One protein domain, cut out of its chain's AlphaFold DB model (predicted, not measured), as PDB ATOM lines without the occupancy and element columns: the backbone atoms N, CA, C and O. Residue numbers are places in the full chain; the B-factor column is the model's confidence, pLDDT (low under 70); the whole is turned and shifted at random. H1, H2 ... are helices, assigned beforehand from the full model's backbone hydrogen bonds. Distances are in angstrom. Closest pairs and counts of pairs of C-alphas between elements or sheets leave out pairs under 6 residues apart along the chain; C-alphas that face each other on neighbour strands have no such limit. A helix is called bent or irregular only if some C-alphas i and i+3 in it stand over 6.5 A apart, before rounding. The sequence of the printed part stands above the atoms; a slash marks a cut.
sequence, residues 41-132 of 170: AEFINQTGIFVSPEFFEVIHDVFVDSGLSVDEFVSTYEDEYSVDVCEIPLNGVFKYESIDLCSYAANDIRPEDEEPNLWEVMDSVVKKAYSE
ATOM      1  N   ALA A  41     171.447 213.142 147.357       90.94
ATOM      2  CA  ALA A  41     172.330 212.045 146.965       90.94
ATOM      3  C   ALA A  41     172.493 211.962 145.437       90.94
ATOM      4  O   ALA A  41     173.604 211.770 144.948       90.94
ATOM      5  N   GLU A  42     171.413 212.150 144.674       94.19
ATOM      6  CA  GLU A  42     171.483 212.225 143.210       94.19
ATOM      7  C   GLU A  42     172.274 213.444 142.743       94.19
ATOM      8  O   GLU A  42     173.099 213.306 141.844       94.19
ATOM      9  N   PHE A  43     172.091 214.603 143.380       95.81
ATOM     10  CA  PHE A  43     172.867 215.804 143.080       95.81
ATOM     11  C   PHE A  43     174.369 215.561 143.271       95.81
ATOM     12  O   PHE A  43     175.156 215.825 142.362       95.81
ATOM     13  N   ILE A  44     174.771 214.983 144.408       95.56
ATOM     14  CA  ILE A  44     176.172 214.631 144.692       95.56
ATOM     15  C   ILE A  44     176.691 213.620 143.662       95.56
ATOM     16  O   ILE A  44     177.798 213.767 143.153       95.56
ATOM     17  N   ASN A  45     175.894 212.608 143.320       95.31
ATOM     18  CA  ASN A  45     176.281 211.586 142.348       95.31
ATOM     19  C   ASN A  45     176.444 212.132 140.922       95.31
ATOM     20  O   ASN A  45     177.266 211.607 140.173       95.31
ATOM     21  N   GLN A  46     175.670 213.150 140.534       95.69
ATOM     22  CA  GLN A  46     175.744 213.757 139.203       95.69
ATOM     23  C   GLN A  46     176.849 214.812 139.093       95.69
ATOM     24  O   GLN A  46     177.531 214.867 138.074       95.69
ATOM     25  N   THR A  47     177.038 215.625 140.134       95.50
ATOM     26  CA  THR A  47     178.012 216.731 140.130       95.50
ATOM     27  C   THR A  47     179.392 216.319 140.632       95.50
ATOM     28  O   THR A  47     180.388 216.934 140.276       95.50
ATOM     29  N   GLY A  48     179.476 215.294 141.483       94.62
ATOM     30  CA  GLY A  48     180.694 214.974 142.228       94.62
ATOM     31  C   GLY A  48     180.986 215.925 143.393       94.62
ATOM     32  O   GLY A  48     182.020 215.783 144.046       94.62
ATOM     33  N   ILE A  49     180.089 216.871 143.685       95.31
ATOM     34  CA  ILE A  49     180.274 217.897 144.712       95.31
ATOM     35  C   ILE A  49     179.528 217.472 145.972       95.31
ATOM     36  O   ILE A  49     178.308 217.333 145.968       95.31
ATOM     37  N   PHE A  50     180.258 217.284 147.074       94.62
ATOM     38  CA  PHE A  50     179.637 217.014 148.369       94.62
ATOM     39  C   PHE A  50     178.926 218.262 148.899       94.62
ATOM     40  O   PHE A  50     179.532 219.328 148.993       94.62
ATOM     41  N   VAL A  51     177.673 218.108 149.330       94.38
ATOM     42  CA  VAL A  51     176.876 219.184 149.936       94.38
ATOM     43  C   VAL A  51     176.148 218.680 151.181       94.38
ATOM     44  O   VAL A  51     175.686 217.532 151.231       94.38
ATOM     45  N   SER A  52     176.065 219.525 152.211       93.00
ATOM     46  CA  SER A  52     175.294 219.227 153.424       93.00
ATOM     47  C   SER A  52     173.786 219.356 153.163       93.00
ATOM     48  O   SER A  52     173.400 220.065 152.235       93.00
ATOM     49  N   PRO A  53     172.921 218.720 153.978       92.19
ATOM     50  CA  PRO A  53     171.475 218.932 153.915       92.19
ATOM     51  C   PRO A  53     171.095 220.416 154.005       92.19
ATOM     52  O   PRO A  53     170.353 220.906 153.170       92.19
ATOM     53  N   GLU A  54     171.683 221.162 154.944       91.75
ATOM     54  CA  GLU A  54     171.403 222.595 155.107       91.75
ATOM     55  C   GLU A  54     171.763 223.421 153.862       91.75
ATOM     56  O   GLU A  54     170.987 224.268 153.433       91.75
ATOM     57  N   PHE A  55     172.926 223.177 153.250       94.75
ATOM     58  CA  PHE A  55     173.321 223.927 152.057       94.75
ATOM     59  C   PHE A  55     172.536 223.492 150.813       94.75
ATOM     60  O   PHE A  55     172.424 224.253 149.857       94.75
ATOM     61  N   PHE A  56     171.965 222.288 150.819       95.69
ATOM     62  CA  PHE A  56     171.131 221.805 149.725       95.69
ATOM     63  C   PHE A  56     169.834 222.612 149.571       95.69
ATOM     64  O   PHE A  56     169.428 222.862 148.442       95.69
ATOM     65  N   GLU A  57     169.260 223.117 150.668       94.56
ATOM     66  CA  GLU A  57     168.144 224.083 150.629       94.56
ATOM     67  C   GLU A  57     168.534 225.359 149.867       94.56
ATOM     68  O   GLU A  57     167.800 225.844 149.015       94.56
ATOM     69  N   VAL A  58     169.750 225.868 150.101       95.62
ATOM     70  CA  VAL A  58     170.265 227.044 149.380       95.62
ATOM     71  C   VAL A  58     170.427 226.744 147.889       95.62
ATOM     72  O   VAL A  58     170.138 227.592 147.049       95.62
ATOM     73  N   ILE A  59     170.879 225.537 147.543       97.06
ATOM     74  CA  ILE A  59     170.984 225.102 146.144       97.06
ATOM     75  C   ILE A  59     169.598 225.019 145.500       97.06
ATOM     76  O   ILE A  59     169.455 225.440 144.352       97.06
ATOM     77  N   HIS A  60     168.590 224.517 146.221       97.50
ATOM     78  CA  HIS A  60     167.207 224.480 145.742       97.50
ATOM     79  C   HIS A  60     166.661 225.886 145.480       97.50
ATOM     80  O   HIS A  60     166.158 226.132 144.384       97.50
ATOM     81  N   ASP A  61     166.855 226.831 146.402       96.88
ATOM     82  CA  ASP A  61     166.455 228.232 146.208       96.88
ATOM     83  C   ASP A  61     167.098 228.831 144.941       96.88
ATOM     84  O   ASP A  61     166.424 229.454 144.116       96.88
ATOM     85  N   VAL A  62     168.399 228.590 144.734       97.19
ATOM     86  CA  VAL A  62     169.124 229.053 143.538       97.19
ATOM     87  C   VAL A  62     168.612 228.370 142.265       97.19
ATOM     88  O   VAL A  62     168.501 229.020 141.223       97.19
ATOM     89  N   PHE A  63     168.267 227.082 142.329       98.00
ATOM     90  CA  PHE A  63     167.639 226.360 141.224       98.00
ATOM     91  C   PHE A  63     166.289 226.981 140.848       98.00
ATOM     92  O   PHE A  63     166.074 227.294 139.672       98.00
ATOM     93  N   VAL A  64     165.413 227.219 141.826       97.56
ATOM     94  CA  VAL A  64     164.100 227.844 141.607       97.56
ATOM     95  C   VAL A  64     164.259 229.220 140.957       97.56
ATOM     96  O   VAL A  64     163.563 229.529 139.984       97.56
ATOM     97  N   ASP A  65     165.219 230.017 141.429       97.12
ATOM     98  CA  ASP A  65     165.510 231.347 140.887       97.12
ATOM     99  C   ASP A  65     166.138 231.310 139.480       97.12
ATOM    100  O   ASP A  65     165.959 232.251 138.698       97.12
ATOM    101  N   SER A  66     166.842 230.231 139.122       96.88
ATOM    102  CA  SER A  66     167.471 230.077 137.802       96.88
ATOM    103  C   SER A  66     166.451 229.940 136.663       96.88
ATOM    104  O   SER A  66     166.708 230.369 135.536       96.88
ATOM    105  N   GLY A  67     165.289 229.335 136.941       96.56
ATOM    106  CA  GLY A  67     164.275 228.999 135.937       96.56
ATOM    107  C   GLY A  67     164.708 227.935 134.916       96.56
ATOM    108  O   GLY A  67     164.026 227.762 133.900       96.56
ATOM    109  N   LEU A  68     165.829 227.248 135.157       97.62
ATOM    110  CA  LEU A  68     166.335 226.174 134.308       97.62
ATOM    111  C   LEU A  68     165.592 224.854 134.548       97.62
ATOM    112  O   LEU A  68     164.891 224.664 135.540       97.62
ATOM    113  N   SER A  69     165.767 223.907 133.625       98.00
ATOM    114  CA  SER A  69     165.422 222.510 133.910       98.00
ATOM    115  C   SER A  69     166.417 221.897 134.901       98.00
ATOM    116  O   SER A  69     167.565 222.332 134.963       98.00
ATOM    117  N   VAL A  70     165.997 220.865 135.643       97.94
ATOM    118  CA  VAL A  70     166.860 220.179 136.622       97.94
ATOM    119  C   VAL A  70     168.154 219.681 135.976       97.94
ATOM    120  O   VAL A  70     169.235 219.976 136.475       97.94
ATOM    121  N   ASP A  71     168.055 218.993 134.835       97.94
ATOM    122  CA  ASP A  71     169.222 218.461 134.121       97.94
ATOM    123  C   ASP A  71     170.198 219.575 133.709       97.94
ATOM    124  O   ASP A  71     171.410 219.429 133.857       97.94
ATOM    125  N   GLU A  72     169.673 220.698 133.208       97.88
ATOM    126  CA  GLU A  72     170.487 221.841 132.784       97.88
ATOM    127  C   GLU A  72     171.188 222.487 133.981       97.88
ATOM    128  O   GLU A  72     172.412 222.603 133.963       97.88
ATOM    129  N   PHE A  73     170.439 222.791 135.046       98.38
ATOM    130  CA  PHE A  73     170.970 223.373 136.277       98.38
ATOM    131  C   PHE A  73     172.080 222.518 136.891       98.38
ATOM    132  O   PHE A  73     173.155 223.020 137.199       98.38
ATOM    133  N   VAL A  74     171.843 221.213 137.047       97.81
ATOM    134  CA  VAL A  74     172.815 220.297 137.661       97.81
ATOM    135  C   VAL A  74     174.067 220.174 136.794       97.81
ATOM    136  O   VAL A  74     175.175 220.137 137.324       97.81
ATOM    137  N   SER A  75     173.911 220.169 135.465       97.31
ATOM    138  CA  SER A  75     175.042 220.064 134.536       97.31
ATOM    139  C   SER A  75     175.934 221.309 134.482       97.31
ATOM    140  O   SER A  75     177.108 221.171 134.142       97.31
ATOM    141  N   THR A  76     175.407 222.496 134.810       96.69
ATOM    142  CA  THR A  76     176.170 223.760 134.823       96.69
ATOM    143  C   THR A  76     176.411 224.316 136.227       96.69
ATOM    144  O   THR A  76     177.033 225.369 136.370       96.69
ATOM    145  N   TYR A  77     175.966 223.608 137.273       97.75
ATOM    146  CA  TYR A  77     175.991 224.076 138.659       97.75
ATOM    147  C   TYR A  77     177.364 224.595 139.094       97.75
ATOM    148  O   TYR A  77     177.469 225.705 139.615       97.75
ATOM    149  N   GLU A  78     178.414 223.802 138.877       96.56
ATOM    150  CA  GLU A  78     179.766 224.148 139.318       96.56
ATOM    151  C   GLU A  78     180.265 225.444 138.670       96.56
ATOM    152  O   GLU A  78     180.776 226.324 139.363       96.56
ATOM    153  N   ASP A  79     180.049 225.588 137.364       95.19
ATOM    154  CA  ASP A  79     180.567 226.699 136.569       95.19
ATOM    155  C   ASP A  79     179.769 228.001 136.752       95.19
ATOM    156  O   ASP A  79     180.339 229.094 136.675       95.19
ATOM    157  N   GLU A  80     178.451 227.905 136.949       95.69
ATOM    158  CA  GLU A  80     177.542 229.058 136.858       95.69
ATOM    159  C   GLU A  80     176.920 229.480 138.194       95.69
ATOM    160  O   GLU A  80     176.604 230.660 138.369       95.69
ATOM    161  N   TYR A  81     176.744 228.545 139.132       95.50
ATOM    162  CA  TYR A  81     175.938 228.762 140.340       95.50
ATOM    163  C   TYR A  81     176.708 228.539 141.640       95.50
ATOM    164  O   TYR A  81     176.336 229.096 142.676       95.50
ATOM    165  N   SER A  82     177.778 227.746 141.609       92.31
ATOM    166  CA  SER A  82     178.572 227.476 142.800       92.31
ATOM    167  C   SER A  82     179.317 228.729 143.279       92.31
ATOM    168  O   SER A  82     179.784 229.553 142.492       92.31
ATOM    169  N   VAL A  83     179.407 228.901 144.601       86.06
ATOM    170  CA  VAL A  83     180.116 230.046 145.197       86.06
ATOM    171  C   VAL A  83     181.618 229.778 145.286       86.06
ATOM    172  O   VAL A  83     182.417 230.643 144.931       86.06
ATOM    173  N   ASP A  84     181.998 228.608 145.803       87.81
ATOM    174  CA  ASP A  84     183.392 228.201 145.993       87.81
ATOM    175  C   ASP A  84     183.477 226.674 146.164       87.81
ATOM    176  O   ASP A  84     183.247 226.142 147.256       87.81
ATOM    177  N   VAL A  85     183.765 225.951 145.079       93.25
ATOM    178  CA  VAL A  85     184.040 224.509 145.134       93.25
ATOM    179  C   VAL A  85     185.521 224.301 145.426       93.25
ATOM    180  O   VAL A  85     186.402 224.650 144.642       93.25
ATOM    181  N   CYS A  86     185.801 223.722 146.589       92.25
ATOM    182  CA  CYS A  86     187.154 223.401 147.015       92.25
ATOM    183  C   CYS A  86     187.505 221.950 146.675       92.25
ATOM    184  O   CYS A  86     186.944 221.015 147.246       92.25
ATOM    185  N   GLU A  87     188.519 221.756 145.835       93.25
ATOM    186  CA  GLU A  87     189.079 220.435 145.562       93.25
ATOM    187  C   GLU A  87     190.254 220.115 146.493       93.25
ATOM    188  O   GLU A  87     191.259 220.831 146.543       93.25
ATOM    189  N   ILE A  88     190.162 218.993 147.211       89.31
ATOM    190  CA  ILE A  88     191.251 218.488 148.053       89.31
ATOM    191  C   ILE A  88     191.621 217.073 147.596       89.31
ATOM    192  O   ILE A  88     190.816 216.152 147.749       89.31
ATOM    193  N   PRO A  89     192.853 216.848 147.095       91.19
ATOM    194  CA  PRO A  89     193.314 215.509 146.768       91.19
ATOM    195  C   PRO A  89     193.344 214.621 148.014       91.19
ATOM    196  O   PRO A  89     194.072 214.892 148.979       91.19
ATOM    197  N   LEU A  90     192.592 213.523 147.977       85.56
ATOM    198  CA  LEU A  90     192.623 212.512 149.026       85.56
ATOM    199  C   LEU A  90     193.962 211.768 148.968       85.56
ATOM    200  O   LEU A  90     194.273 211.078 148.000       85.56
ATOM    201  N   ASN A  91     194.768 211.921 150.018       89.06
ATOM    202  CA  ASN A  91     196.063 211.262 150.148       89.06
ATOM    203  C   ASN A  91     196.026 210.250 151.299       89.06
ATOM    204  O   ASN A  91     195.629 210.581 152.414       89.06
ATOM    205  N   GLY A  92     196.514 209.033 151.048       88.62
ATOM    206  CA  GLY A  92     196.574 207.963 152.047       88.62
ATOM    207  C   GLY A  92     195.348 207.050 152.041       88.62
ATOM    208  O   GLY A  92     194.638 206.949 151.047       88.62
ATOM    209  N   VAL A  93     195.143 206.332 153.147       89.50
ATOM    210  CA  VAL A  93     194.034 205.384 153.321       89.50
ATOM    211  C   VAL A  93     193.208 205.835 154.513       89.50
ATOM    212  O   VAL A  93     193.735 205.911 155.626       89.50
ATOM    213  N   PHE A  94     191.926 206.108 154.285       85.38
ATOM    214  CA  PHE A  94     190.975 206.351 155.361       85.38
ATOM    215  C   PHE A  94     190.655 205.025 156.058       85.38
ATOM    216  O   PHE A  94     190.289 204.048 155.408       85.38
ATOM    217  N   LYS A  95     190.847 204.979 157.377       85.19
ATOM    218  CA  LYS A  95     190.547 203.817 158.219       85.19
ATOM    219  C   LYS A  95     189.582 204.256 159.302       85.19
ATOM    220  O   LYS A  95     189.821 205.276 159.943       85.19
ATOM    221  N   TYR A  96     188.545 203.467 159.518       77.81
ATOM    222  CA  TYR A  96     187.524 203.713 160.522       77.81
ATOM    223  C   TYR A  96     187.162 202.396 161.205       77.81
ATOM    224  O   TYR A  96     187.355 201.319 160.639       77.81
ATOM    225  N   GLU A  97     186.647 202.488 162.425       77.50
ATOM    226  CA  GLU A  97     186.019 201.350 163.086       77.50
ATOM    227  C   GLU A  97     184.594 201.248 162.564       77.50
ATOM    228  O   GLU A  97     183.788 202.157 162.774       77.50
ATOM    229  N   SER A  98     184.280 200.154 161.869       68.75
ATOM    230  CA  SER A  98     182.952 199.980 161.283       68.75
ATOM    231  C   SER A  98     181.868 200.089 162.344       68.75
ATOM    232  O   SER A  98     180.861 200.698 162.063       68.75
ATOM    233  N   ILE A  99     182.101 199.630 163.580       68.31
ATOM    234  CA  ILE A  99     181.144 199.719 164.698       68.31
ATOM    235  C   ILE A  99     180.815 201.166 165.099       68.31
ATOM    236  O   ILE A  99     179.673 201.447 165.453       68.31
ATOM    237  N   ASP A 100     181.790 202.077 165.045       66.50
ATOM    238  CA  ASP A 100     181.581 203.492 165.388       66.50
ATOM    239  C   ASP A 100     180.653 204.147 164.363       66.50
ATOM    240  O   ASP A 100     179.689 204.839 164.704       66.50
ATOM    241  N   LEU A 101     180.871 203.794 163.095       59.66
ATOM    242  CA  LEU A 101     179.975 204.179 162.027       59.66
ATOM    243  C   LEU A 101     178.660 203.392 162.054       59.66
ATOM    244  O   LEU A 101     177.646 204.010 161.793       59.66
ATOM    245  N   CYS A 102     178.644 202.107 162.454       50.44
ATOM    246  CA  CYS A 102     177.496 201.189 162.627       50.44
ATOM    247  C   CYS A 102     176.664 201.451 163.886       50.44
ATOM    248  O   CYS A 102     175.782 200.664 164.226       50.44
ATOM    249  N   SER A 103     176.844 202.616 164.505       49.12
ATOM    250  CA  SER A 103     175.679 203.346 165.006       49.12
ATOM    251  C   SER A 103     174.803 203.907 163.861       49.12
ATOM    252  O   SER A 103     173.801 204.568 164.135       49.12
ATOM    253  N   TYR A 104     175.162 203.592 162.600       48.09
ATOM    254  CA  TYR A 104     174.398 203.679 161.361       48.09
ATOM    255  C   TYR A 104     172.971 203.303 161.679       48.09
ATOM    256  O   TYR A 104     172.706 202.172 162.075       48.09
ATOM    257  N   ALA A 105     172.117 204.310 161.536       47.50
ATOM    258  CA  ALA A 105     170.709 204.208 161.270       47.50
ATOM    259  C   ALA A 105     170.070 202.952 161.873       47.50
ATOM    260  O   ALA A 105     170.104 201.871 161.284       47.50
ATOM    261  N   ALA A 106     169.247 203.148 162.898       44.91
ATOM    262  CA  ALA A 106     168.102 202.268 163.094       44.91
ATOM    263  C   ALA A 106     167.218 202.160 161.828       44.91
ATOM    264  O   ALA A 106     166.181 201.522 161.926       44.91
ATOM    265  N   ASN A 107     167.611 202.767 160.688       49.88
ATOM    266  CA  ASN A 107     166.809 203.086 159.540       49.88
ATOM    267  C   ASN A 107     167.390 202.735 158.132       49.88
ATOM    268  O   ASN A 107     166.735 203.014 157.142       49.88
ATOM    269  N   ASP A 108     168.566 202.121 157.959       53.00
ATOM    270  CA  ASP A 108     169.020 201.712 156.606       53.00
ATOM    271  C   ASP A 108     169.666 200.324 156.653       53.00
ATOM    272  O   ASP A 108     170.736 200.129 157.234       53.00
ATOM    273  N   ILE A 109     169.000 199.327 156.058       57.28
ATOM    274  CA  ILE A 109     169.508 197.952 156.005       57.28
ATOM    275  C   ILE A 109     170.496 197.854 154.844       57.28
ATOM    276  O   ILE A 109     170.117 197.653 153.690       57.28
ATOM    277  N   ARG A 110     171.785 197.981 155.154       63.69
ATOM    278  CA  ARG A 110     172.861 197.683 154.207       63.69
ATOM    279  C   ARG A 110     173.096 196.166 154.122       63.69
ATOM    280  O   ARG A 110     173.058 195.507 155.164       63.69
ATOM    281  N   PRO A 111     173.374 195.592 152.934       66.69
ATOM    282  CA  PRO A 111     173.850 194.214 152.830       66.69
ATOM    283  C   PRO A 111     175.096 193.990 153.701       66.69
ATOM    284  O   PRO A 111     176.004 194.819 153.691       66.69
ATOM    285  N   GLU A 112     175.162 192.865 154.424       63.09
ATOM    286  CA  GLU A 112     176.278 192.536 155.341       63.09
ATOM    287  C   GLU A 112     177.653 192.509 154.644       63.09
ATOM    288  O   GLU A 112     178.683 192.673 155.295       63.09
ATOM    289  N   ASP A 113     177.662 192.348 153.320       70.25
ATOM    290  CA  ASP A 113     178.865 192.197 152.503       70.25
ATOM    291  C   ASP A 113     179.397 193.533 151.941       70.25
ATOM    292  O   ASP A 113     180.426 193.549 151.261       70.25
ATOM    293  N   GLU A 114     178.708 194.656 152.180       74.06
ATOM    294  CA  GLU A 114     179.055 195.955 151.594       74.06
ATOM    295  C   GLU A 114     179.623 196.946 152.616       74.06
ATOM    296  O   GLU A 114     178.912 197.535 153.431       74.06
ATOM    297  N   GLU A 115     180.924 197.215 152.513       76.81
ATOM    298  CA  GLU A 115     181.586 198.237 153.324       76.81
ATOM    299  C   GLU A 115     181.267 199.661 152.828       76.81
ATOM    300  O   GLU A 115     181.183 199.887 151.612       76.81
ATOM    301  N   PRO A 116     181.112 200.647 153.734       79.94
ATOM    302  CA  PRO A 116     180.992 202.043 153.348       79.94
ATOM    303  C   PRO A 116     182.219 202.616 152.667       79.94
ATOM    304  O   PRO A 116     183.349 202.479 153.147       79.94
ATOM    305  N   ASN A 117     181.959 203.331 151.576       83.81
ATOM    306  CA  ASN A 117     182.949 204.200 150.962       83.81
ATOM    307  C   ASN A 117     182.994 205.553 151.703       83.81
ATOM    308  O   ASN A 117     182.100 205.890 152.478       83.81
ATOM    309  N   LEU A 118     184.040 206.347 151.461       85.94
ATOM    310  CA  LEU A 118     184.259 207.611 152.175       85.94
ATOM    311  C   LEU A 118     183.092 208.605 152.046       85.94
ATOM    312  O   LEU A 118     182.783 209.293 153.015       85.94
ATOM    313  N   TRP A 119     182.446 208.679 150.882       87.19
ATOM    314  CA  TRP A 119     181.314 209.577 150.657       87.19
ATOM    315  C   TRP A 119     180.138 209.199 151.544       87.19
ATOM    316  O   TRP A 119     179.560 210.066 152.181       87.19
ATOM    317  N   GLU A 120     179.845 207.908 151.664       84.31
ATOM    318  CA  GLU A 120     178.774 207.395 152.525       84.31
ATOM    319  C   GLU A 120     179.078 207.588 154.013       84.31
ATOM    320  O   GLU A 120     178.172 207.857 154.806       84.31
ATOM    321  N   VAL A 121     180.353 207.473 154.404       82.88
ATOM    322  CA  VAL A 121     180.792 207.809 155.766       82.88
ATOM    323  C   VAL A 121     180.519 209.283 156.057       82.88
ATOM    324  O   VAL A 121     179.873 209.599 157.055       82.88
ATOM    325  N   MET A 122     180.980 210.177 155.181       85.62
ATOM    326  CA  MET A 122     180.792 211.621 155.343       85.62
ATOM    327  C   MET A 122     179.316 212.008 155.322       85.62
ATOM    328  O   MET A 122     178.876 212.784 156.168       85.62
ATOM    329  N   ASP A 123     178.550 211.427 154.404       85.88
ATOM    330  CA  ASP A 123     177.114 211.643 154.279       85.88
ATOM    331  C   ASP A 123     176.388 211.306 155.583       85.88
ATOM    332  O   ASP A 123     175.623 212.112 156.106       85.88
ATOM    333  N   SER A 124     176.720 210.164 156.180       80.62
ATOM    334  CA  SER A 124     176.092 209.714 157.423       80.62
ATOM    335  C   SER A 124     176.444 210.595 158.620       80.62
ATOM    336  O   SER A 124     175.576 210.900 159.439       80.62
ATOM    337  N   VAL A 125     177.699 211.046 158.716       81.56
ATOM    338  CA  VAL A 125     178.135 211.972 159.773       81.56
ATOM    339  C   VAL A 125     177.389 213.302 159.666       81.56
ATOM    340  O   VAL A 125     176.885 213.807 160.669       81.56
ATOM    341  N   VAL A 126     177.284 213.854 158.457       86.12
ATOM    342  CA  VAL A 126     176.627 215.147 158.231       86.12
ATOM    343  C   VAL A 126     175.115 215.044 158.428       86.12
ATOM    344  O   VAL A 126     174.544 215.911 159.086       86.12
ATOM    345  N   LYS A 127     174.465 213.971 157.953       83.00
ATOM    346  CA  LYS A 127     173.038 213.718 158.216       83.00
ATOM    347  C   LYS A 127     172.739 213.635 159.707       83.00
ATOM    348  O   LYS A 127     171.783 214.249 160.172       83.00
ATOM    349  N   LYS A 128     173.568 212.914 160.468       79.88
ATOM    350  CA  LYS A 128     173.406 212.807 161.921       79.88
ATOM    351  C   LYS A 128     173.538 214.165 162.604       79.88
ATOM    352  O   LYS A 128     172.675 214.518 163.398       79.88
ATOM    353  N   ALA A 129     174.582 214.927 162.273       84.00
ATOM    354  CA  ALA A 129     174.786 216.261 162.837       84.00
ATOM    355  C   ALA A 129     173.598 217.192 162.540       84.00
ATOM    356  O   ALA A 129     173.103 217.861 163.443       84.00
ATOM    357  N   TYR A 130     173.104 217.169 161.302       86.06
ATOM    358  CA  TYR A 130     171.949 217.955 160.881       86.06
ATOM    359  C   TYR A 130     170.659 217.549 161.614       86.06
ATOM    360  O   TYR A 130     169.937 218.404 162.121       86.06
ATOM    361  N   SER A 131     170.398 216.244 161.748       83.50
ATOM    362  CA  SER A 131     169.251 215.730 162.509       83.50
ATOM    363  C   SER A 131     169.304 216.161 163.977       83.50
ATOM    364  O   SER A 131     168.304 216.634 164.513       83.50
ATOM    365  N   GLU A 132     170.463 216.027 164.629       84.44
ATOM    366  CA  GLU A 132     170.645 216.428 166.030       84.44
ATOM    367  C   GLU A 132     170.463 217.944 166.216       84.44
ATOM    368  O   GLU A 132     169.838 218.383 167.185       84.44
TER     369      GLU A 132
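AT A GLANCE: This is residues 41 to 132 of the 170 residues of an uncharacterized protein of Lachnospiraceae bacterium AM48-27BH (UniProt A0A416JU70). A loose all-helix domain has a group of three short helices at one end, H1, H2 and H3, with H2 turning tightly into H3 about perpendicular to it and H1 packed on H3. Beyond this group H5, the longest helix by residues, meets the first residues of H2 near a right angle, and small H4 lies toward the other end, joined by two long links whose residues 88 to 93 and 106 to 114 stick out. The printed part has 92 residues with five named helices, in the order H1, H2, H3, H4, H5, and no named strand. The radius of gyration of the C-alphas is 15.6 A, and the C-alphas span 44 by 31 by 24 A.

HOW THE PARTS SIT: H5, residues 118 to 132, touches H2, residues 53 to 66, about perpendicular at 85 degrees. H5 touches H2 with residues 126 to 130 alone, and H2 touches H5 with residues 53 to 54 alone; the closest C-alphas of the two are those of Pro 53 and Lys 127, 6.9 A apart. At its other end, with residues 63 to 66 alone, H2 only just touches H3, residues 70 to 80, and only at the corner by their link, with 3 pairs of C-alphas within 8 A. The closest are those of Phe 63 and Phe 73, 6.7 A apart, and the lines stand about perpendicular at 79 degrees. H1, residues 41 to 47, touches H3 at a steep tilt of 55 degrees, the same way, the closest C-alphas being those of Thr 47 and Val 74, 6.8 A apart. H1 is apart from H2 and from H5. H4, residues 98 to 101, is close to H5 but not clearly touching: the closest C-alphas, those of Leu 101 and Val 121, are 7.3 A apart. Every O i to N i+4 pair is within hydrogen-bond range in H1 and H5, against 8 of 10 in H2 and 5 of 7 in H3; H4 is too short for such a pair.

IN THESE COORDINATES: H5 is 21.3 A long from first to last C-alpha, ending at C-alpha 132 at (170.645, 216.428, 166.030). H2 is 20.0 A long, beginning at C-alpha 53 at (171.475, 218.932, 153.915). H3 is 13.9 A long and irregular, with C-alphas 75 and 78 at 7.9 A. H1, 10.0 A long, begins at C-alpha 41 at (172.330, 212.045, 146.965), and H4 measures 5.2 A.

THE WHOLE: The two C-alphas farthest apart are those of Gly 67 and Glu 97, at 44.4 A. The printed part has no cut. The links from H1 to H2 and from H2 to H3 are tight; those from H3 to H4, residues 81 to 97, and from H4 to H5, residues 102 to 117, are long. The mean pLDDT of the printed part is 85.2, and residues 98 to 112, of which 98 to 101 belong to H4, are under 70.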